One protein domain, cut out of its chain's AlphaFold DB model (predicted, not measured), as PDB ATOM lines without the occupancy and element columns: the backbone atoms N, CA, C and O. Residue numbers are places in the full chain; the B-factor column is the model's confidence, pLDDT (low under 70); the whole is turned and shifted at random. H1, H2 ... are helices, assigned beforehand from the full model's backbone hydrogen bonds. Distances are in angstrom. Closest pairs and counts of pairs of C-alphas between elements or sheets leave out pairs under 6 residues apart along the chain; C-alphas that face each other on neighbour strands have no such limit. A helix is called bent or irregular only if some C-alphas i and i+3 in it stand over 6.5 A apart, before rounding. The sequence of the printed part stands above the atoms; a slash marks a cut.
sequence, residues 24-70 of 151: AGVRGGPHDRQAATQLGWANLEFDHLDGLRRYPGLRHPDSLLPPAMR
ATOM      1  N   ALA A  24      11.694  47.628 158.384       42.25
ATOM      2  CA  ALA A  24      12.882  47.348 157.566       42.25
ATOM      3  C   ALA A  24      12.985  48.246 156.314       42.25
ATOM      4  O   ALA A  24      14.083  48.630 155.911       42.25
ATOM      5  N   GLY A  25      11.847  48.702 155.776       42.66
ATOM      6  CA  GLY A  25      11.804  49.641 154.650       42.66
ATOM      7  C   GLY A  25      12.425  51.019 154.928       42.66
ATOM      8  O   GLY A  25      12.728  51.740 153.981       42.66
ATOM      9  N   VAL A  26      12.651  51.394 156.196       46.56
ATOM     10  CA  VAL A  26      13.226  52.704 156.568       46.56
ATOM     11  C   VAL A  26      14.728  52.617 156.878       46.56
ATOM     12  O   VAL A  26      15.434  53.611 156.727       46.56
ATOM     13  N   ARG A  27      15.249  51.441 157.270       52.47
ATOM     14  CA  ARG A  27      16.681  51.251 157.591       52.47
ATOM     15  C   ARG A  27      17.476  50.506 156.508       52.47
ATOM     16  O   ARG A  27      18.662  50.786 156.376       52.47
ATOM     17  N   GLY A  28      16.847  49.623 155.724       63.09
ATOM     18  CA  GLY A  28      17.499  48.841 154.658       63.09
ATOM     19  C   GLY A  28      17.358  49.419 153.245       63.09
ATOM     20  O   GLY A  28      18.193  49.150 152.389       63.09
ATOM     21  N   GLY A  29      16.372  50.295 153.008       76.50
ATOM     22  CA  GLY A  29      15.991  50.760 151.666       76.50
ATOM     23  C   GLY A  29      17.139  51.226 150.752       76.50
ATOM     24  O   GLY A  29      17.201  50.772 149.608       76.50
ATOM     25  N   PRO A  30      18.076  52.084 151.208       85.88
ATOM     26  CA  PRO A  30      19.225  52.480 150.392       85.88
ATOM     27  C   PRO A  30      20.131  51.304 150.013       85.88
ATOM     28  O   PRO A  30      20.524  51.193 148.853       85.88
ATOM     29  N   HIS A  31      20.423  50.418 150.968       85.56
ATOM     30  CA  HIS A  31      21.214  49.213 150.728       85.56
ATOM     31  C   HIS A  31      20.499  48.282 149.749       85.56
ATOM     32  O   HIS A  31      21.090  47.879 148.754       85.56
ATOM     33  N   ASP A  32      19.218  47.995 149.974       86.38
ATOM     34  CA  ASP A  32      18.455  47.050 149.155       86.38
ATOM     35  C   ASP A  32      18.281  47.568 147.724       86.38
ATOM     36  O   ASP A  32      18.371  46.807 146.760       86.38
ATOM     37  N   ARG A  33      18.139  48.890 147.559       89.25
ATOM     38  CA  ARG A  33      18.146  49.535 146.242       89.25
ATOM     39  C   ARG A  33      19.502  49.385 145.564       89.25
ATOM     40  O   ARG A  33      19.552  49.093 144.368       89.25
ATOM     41  N   GLN A  34      20.590  49.580 146.305       89.81
ATOM     42  CA  GLN A  34      21.937  49.404 145.776       89.81
ATOM     43  C   GLN A  34      22.201  47.942 145.409       89.81
ATOM     44  O   GLN A  34      22.767  47.671 144.357       89.81
ATOM     45  N   ALA A  35      21.729  46.993 146.209       89.06
ATOM     46  CA  ALA A  35      21.854  45.573 145.933       89.06
ATOM     47  C   ALA A  35      21.065  45.157 144.683       89.06
ATOM     48  O   ALA A  35      21.596  44.464 143.817       89.06
ATOM     49  N   ALA A  36      19.851  45.685 144.517       88.25
ATOM     50  CA  ALA A  36      19.034  45.471 143.326       88.25
ATOM     51  C   ALA A  36      19.637  46.038 142.033       88.25
ATOM     52  O   ALA A  36      19.413  45.487 140.957       88.25
ATOM     53  N   THR A  37      20.373  47.150 142.111       91.38
ATOM     54  CA  THR A  37      20.758  47.912 140.910       91.38
ATOM     55  C   THR A  37      22.254  48.002 140.648       91.38
ATOM     56  O   THR A  37      22.622  48.337 139.531       91.38
ATOM     57  N   GLN A  38      23.119  47.714 141.622       91.12
ATOM     58  CA  GLN A  38      24.560  47.984 141.517       91.12
ATOM     59  C   GLN A  38      25.456  46.925 142.171       91.12
ATOM     60  O   GLN A  38      26.478  46.574 141.589       91.12
ATOM     61  N   LEU A  39      25.115  46.429 143.369       89.38
ATOM     62  CA  LEU A  39      25.967  45.482 144.112       89.38
ATOM     63  C   LEU A  39      25.721  44.022 143.727       89.38
ATOM     64  O   LEU A  39      26.627  43.201 143.829       89.38
ATOM     65  N   GLY A  40      24.501  43.710 143.289       87.81
ATOM     66  CA  GLY A  40      24.054  42.344 143.069       87.81
ATOM     67  C   GLY A  40      23.457  41.727 144.332       87.81
ATOM     68  O   GLY A  40      23.410  42.328 145.407       87.81
ATOM     69  N   TRP A  41      22.957  40.504 144.180       86.06
ATOM     70  CA  TRP A  41      22.311  39.740 145.239       86.06
ATOM     71  C   TRP A  41      22.613  38.258 145.056       86.06
ATOM     72  O   TRP A  41      22.754  37.795 143.923       86.06
ATOM     73  N   ALA A  42      22.649  37.507 146.156       84.38
ATOM     74  CA  ALA A  42      22.775  36.054 146.149       84.38
ATOM     75  C   ALA A  42      21.490  35.380 145.621       84.38
ATOM     76  O   ALA A  42      20.690  34.799 146.361       84.38
ATOM     77  N   ASN A  43      21.241  35.528 144.323       78.31
ATOM     78  CA  ASN A  43      20.038  35.033 143.679       78.31
ATOM     79  C   ASN A  43      20.172  33.541 143.342       78.31
ATOM     80  O   ASN A  43      21.265  33.040 143.095       78.31
ATOM     81  N   LEU A  44      19.047  32.823 143.320       79.69
ATOM     82  CA  LEU A  44      19.034  31.441 142.832       79.69
ATOM     83  C   LEU A  44      18.411  31.375 141.447       79.69
ATOM     84  O   LEU A  44      17.490  32.128 141.128       79.69
ATOM     85  N   GLU A  45      18.892  30.421 140.664       82.00
ATOM     86  CA  GLU A  45      18.292  30.050 139.393       82.00
ATOM     87  C   GLU A  45      17.074  29.157 139.638       82.00
ATOM     88  O   GLU A  45      17.115  28.206 140.420       82.00
ATOM     89  N   PHE A  46      15.973  29.482 138.965       83.62
ATOM     90  CA  PHE A  46      14.675  28.842 139.178       83.62
ATOM     91  C   PHE A  46      14.086  28.224 137.910       83.62
ATOM     92  O   PHE A  46      12.944  27.778 137.955       83.62
ATOM     93  N   ASP A  47      14.834  28.175 136.808       86.62
ATOM     94  CA  ASP A  47      14.329  27.739 135.498       86.62
ATOM     95  C   ASP A  47      13.754  26.314 135.543       86.62
ATOM     96  O   ASP A  47      12.716  26.026 134.957       86.62
ATOM     97  N   HIS A  48      14.370  25.430 136.332       86.88
ATOM     98  CA  HIS A  48      13.910  24.055 136.547       86.88
ATOM     99  C   HIS A  48      12.666  23.933 137.452       86.88
ATOM    100  O   HIS A  48      12.133  22.838 137.615       86.88
ATOM    101  N   LEU A  49      12.215  25.033 138.064       87.50
ATOM    102  CA  LEU A  49      11.036  25.119 138.936       87.50
ATOM    103  C   LEU A  49       9.933  25.993 138.324       87.50
ATOM    104  O   LEU A  49       9.059  26.483 139.052       87.50
ATOM    105  N   ASP A  50       9.971  26.223 137.011       83.81
ATOM    106  CA  ASP A  50       8.935  26.995 136.336       83.81
ATOM    107  C   ASP A  50       7.549  26.351 136.515       83.81
ATOM    108  O   ASP A  50       7.399  25.130 136.580       83.81
ATOM    109  N   GLY A  51       6.526  27.183 136.712       86.50
ATOM    110  CA  GLY A  51       5.165  26.743 137.043       86.50
ATOM    111  C   GLY A  51       4.966  26.130 138.442       86.50
ATOM    112  O   GLY A  51       3.823  25.967 138.865       86.50
ATOM    113  N   LEU A  52       6.032  25.840 139.202       90.69
ATOM    114  CA  LEU A  52       5.942  25.259 140.554       90.69
ATOM    115  C   LEU A  52       6.008  26.306 141.678       90.69
ATOM    116  O   LEU A  52       5.747  26.009 142.845       90.69
ATOM    117  N   ARG A  53       6.359  27.553 141.351       87.75
ATOM    118  CA  ARG A  53       6.576  28.625 142.331       87.75
ATOM    119  C   ARG A  53       5.308  29.442 142.557       87.75
ATOM    120  O   ARG A  53       4.861  30.160 141.672       87.75
ATOM    121  N   ARG A  54       4.790  29.427 143.791       87.12
ATOM    122  CA  ARG A  54       3.641  30.264 144.196       87.12
ATOM    123  C   ARG A  54       3.965  31.763 144.254       87.12
ATOM    124  O   ARG A  54       3.088  32.574 143.983       87.12
ATOM    125  N   TYR A  55       5.207  32.123 144.591       84.38
ATOM    126  CA  TYR A  55       5.667  33.516 144.693       84.38
ATOM    127  C   TYR A  55       6.987  33.727 143.930       84.38
ATOM    128  O   TYR A  55       8.072  33.714 144.526       84.38
ATOM    129  N   PRO A  56       6.933  33.881 142.596       81.19
ATOM    130  CA  PRO A  56       8.102  34.233 141.801       81.19
ATOM    131  C   PRO A  56       8.706  35.568 142.259       81.19
ATOM    132  O   PRO A  56       7.986  36.503 142.596       81.19
ATOM    133  N   GLY A  57      10.036  35.656 142.295       76.50
ATOM    134  CA  GLY A  57      10.750  36.900 142.621       76.50
ATOM    135  C   GLY A  57      10.815  37.274 144.107       76.50
ATOM    136  O   GLY A  57      11.467  38.255 144.438       76.50
ATOM    137  N   LEU A  58      10.230  36.484 145.021       80.75
ATOM    138  CA  LEU A  58      10.246  36.787 146.464       80.75
ATOM    139  C   LEU A  58      11.664  36.961 147.039       80.75
ATOM    140  O   LEU A  58      11.864  37.768 147.939       80.75
ATOM    141  N   ARG A  59      12.644  36.227 146.503       75.75
ATOM    142  CA  ARG A  59      14.043  36.260 146.965       75.75
ATOM    143  C   ARG A  59      14.934  37.255 146.209       75.75
ATOM    144  O   ARG A  59      16.152  37.184 146.323       75.75
ATOM    145  N   HIS A  60      14.330  38.145 145.421       82.25
ATOM    146  CA  HIS A  60      15.010  39.256 144.759       82.25
ATOM    147  C   HIS A  60      14.985  40.499 145.667       82.25
ATOM    148  O   HIS A  60      13.949  40.737 146.285       82.25
ATOM    149  N   PRO A  61      16.041  41.330 145.718       80.19
ATOM    150  CA  PRO A  61      16.095  42.513 146.587       80.19
ATOM    151  C   PRO A  61      14.952  43.515 146.350       80.19
ATOM    152  O   PRO A  61      14.481  44.138 147.295       80.19
ATOM    153  N   ASP A  62      14.413  43.617 145.128       83.69
ATOM    154  CA  ASP A  62      13.201  44.420 144.851       83.69
ATOM    155  C   ASP A  62      11.991  44.051 145.725       83.69
ATOM    156  O   ASP A  62      11.129  44.901 145.964       83.69
ATOM    157  N   SER A  63      11.890  42.806 146.203       84.94
ATOM    158  CA  SER A  63      10.786  42.397 147.077       84.94
ATOM    159  C   SER A  63      10.828  43.119 148.431       84.94
ATOM    160  O   SER A  63       9.769  43.356 149.018       84.94
ATOM    161  N   LEU A  64      12.022  43.541 148.864       83.12
ATOM    162  CA  LEU A  64      12.288  44.258 150.113       83.12
ATOM    163  C   LEU A  64      11.996  45.764 149.997       83.12
ATOM    164  O   LEU A  64      11.828  46.454 151.002       83.12
ATOM    165  N   LEU A  65      11.888  46.288 148.772       84.38
ATOM    166  CA  LEU A  65      11.689  47.713 148.521       84.38
ATOM    167  C   LEU A  65      10.206  48.118 148.552       84.38
ATOM    168  O   LEU A  65       9.341  47.353 148.101       84.38
ATOM    169  N   PRO A  66       9.884  49.353 148.991       84.06
ATOM    170  CA  PRO A  66       8.569  49.950 148.776       84.06
ATOM    171  C   PRO A  66       8.222  50.005 147.280       84.06
ATOM    172  O   PRO A  66       9.120  50.232 146.469       84.06
ATOM    173  N   PRO A  67       6.937  49.899 146.882       85.94
ATOM    174  CA  PRO A  67       6.543  49.870 145.469       85.94
ATOM    175  C   PRO A  67       7.110  51.014 144.618       85.94
ATOM    176  O   PRO A  67       7.526  50.780 143.490       85.94
ATOM    177  N   ALA A  68       7.190  52.229 145.172       86.00
ATOM    178  CA  ALA A  68       7.724  53.407 144.481       86.00
ATOM    179  C   ALA A  68       9.240  53.346 144.194       86.00
ATOM    180  O   ALA A  68       9.744  54.148 143.416       86.00
ATOM    181  N   MET A  69       9.967  52.426 144.833       83.50
ATOM    182  CA  MET A  69      11.415  52.234 144.681       83.50
ATOM    183  C   MET A  69      11.769  50.937 143.947       83.50
ATOM    184  O   MET A  69      12.951  50.646 143.764       83.50
ATOM    185  N   ARG A  70      10.771  50.150 143.537       86.62
ATOM    186  CA  ARG A  70      10.968  48.942 142.728       86.62
ATOM    187  C   ARG A  70      11.195  49.305 141.271       86.62
ATOM    188  O   ARG A  70      10.774  50.367 140.819       86.62
TER     189      ARG A  70
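AT A GLANCE: This is residues 24 to 70 of the 151 residues of an uncharacterized protein of Streptomyces sp. BA2 (UniProt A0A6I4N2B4). A long open loop, residues 40 to 60, runs out from a small helical head and folds back to it; residues 47 to 55 at its far end stick out. In the head, short H3 packs on H2, the longest helix, with short H1 near H3. The printed part has 47 residues, 19 of them in three named helices, H1, H2, H3 in that order, and no named strand; the class is all helix. It is loose, with a radius of gyration of the C-alphas of 11.9 A, and spans 33 by 19 by 15 A.

HOW THE PARTS SIT: H1, residues 24 to 27, and H2, residues 29 to 39, meet only through their tight link. H3, residues 61 to 64, touches H2, the closest C-alphas being those of Ala 36 and Pro 61, 5.3 A apart. H1 and H3 are close but not clearly touching; their closest C-alphas, those of Gly 25 and Leu 64, are 7.1 A apart. In H2, 6 of 7 O i to N i+4 pairs are within hydrogen-bond range; H1 and H3 are too short for such a pair.

IN THESE COORDINATES: H1 begins at C-alpha 24 (12.882, 47.348, 157.566) and measures 5.4 A. H2 measures 13.6 A and is only just irregular: C-alphas 36 and 39 are 7.0 A apart. H3 measures 5.5 A and ends at C-alpha 64 (12.288, 44.258, 150.113).

THE WHOLE: The two farthest C-alphas, of Val 26 and His 48, are 35.0 A apart. The printed part has no cut; the link from H2 to H3 is long. Residues 24 to 28 have pLDDT under 70.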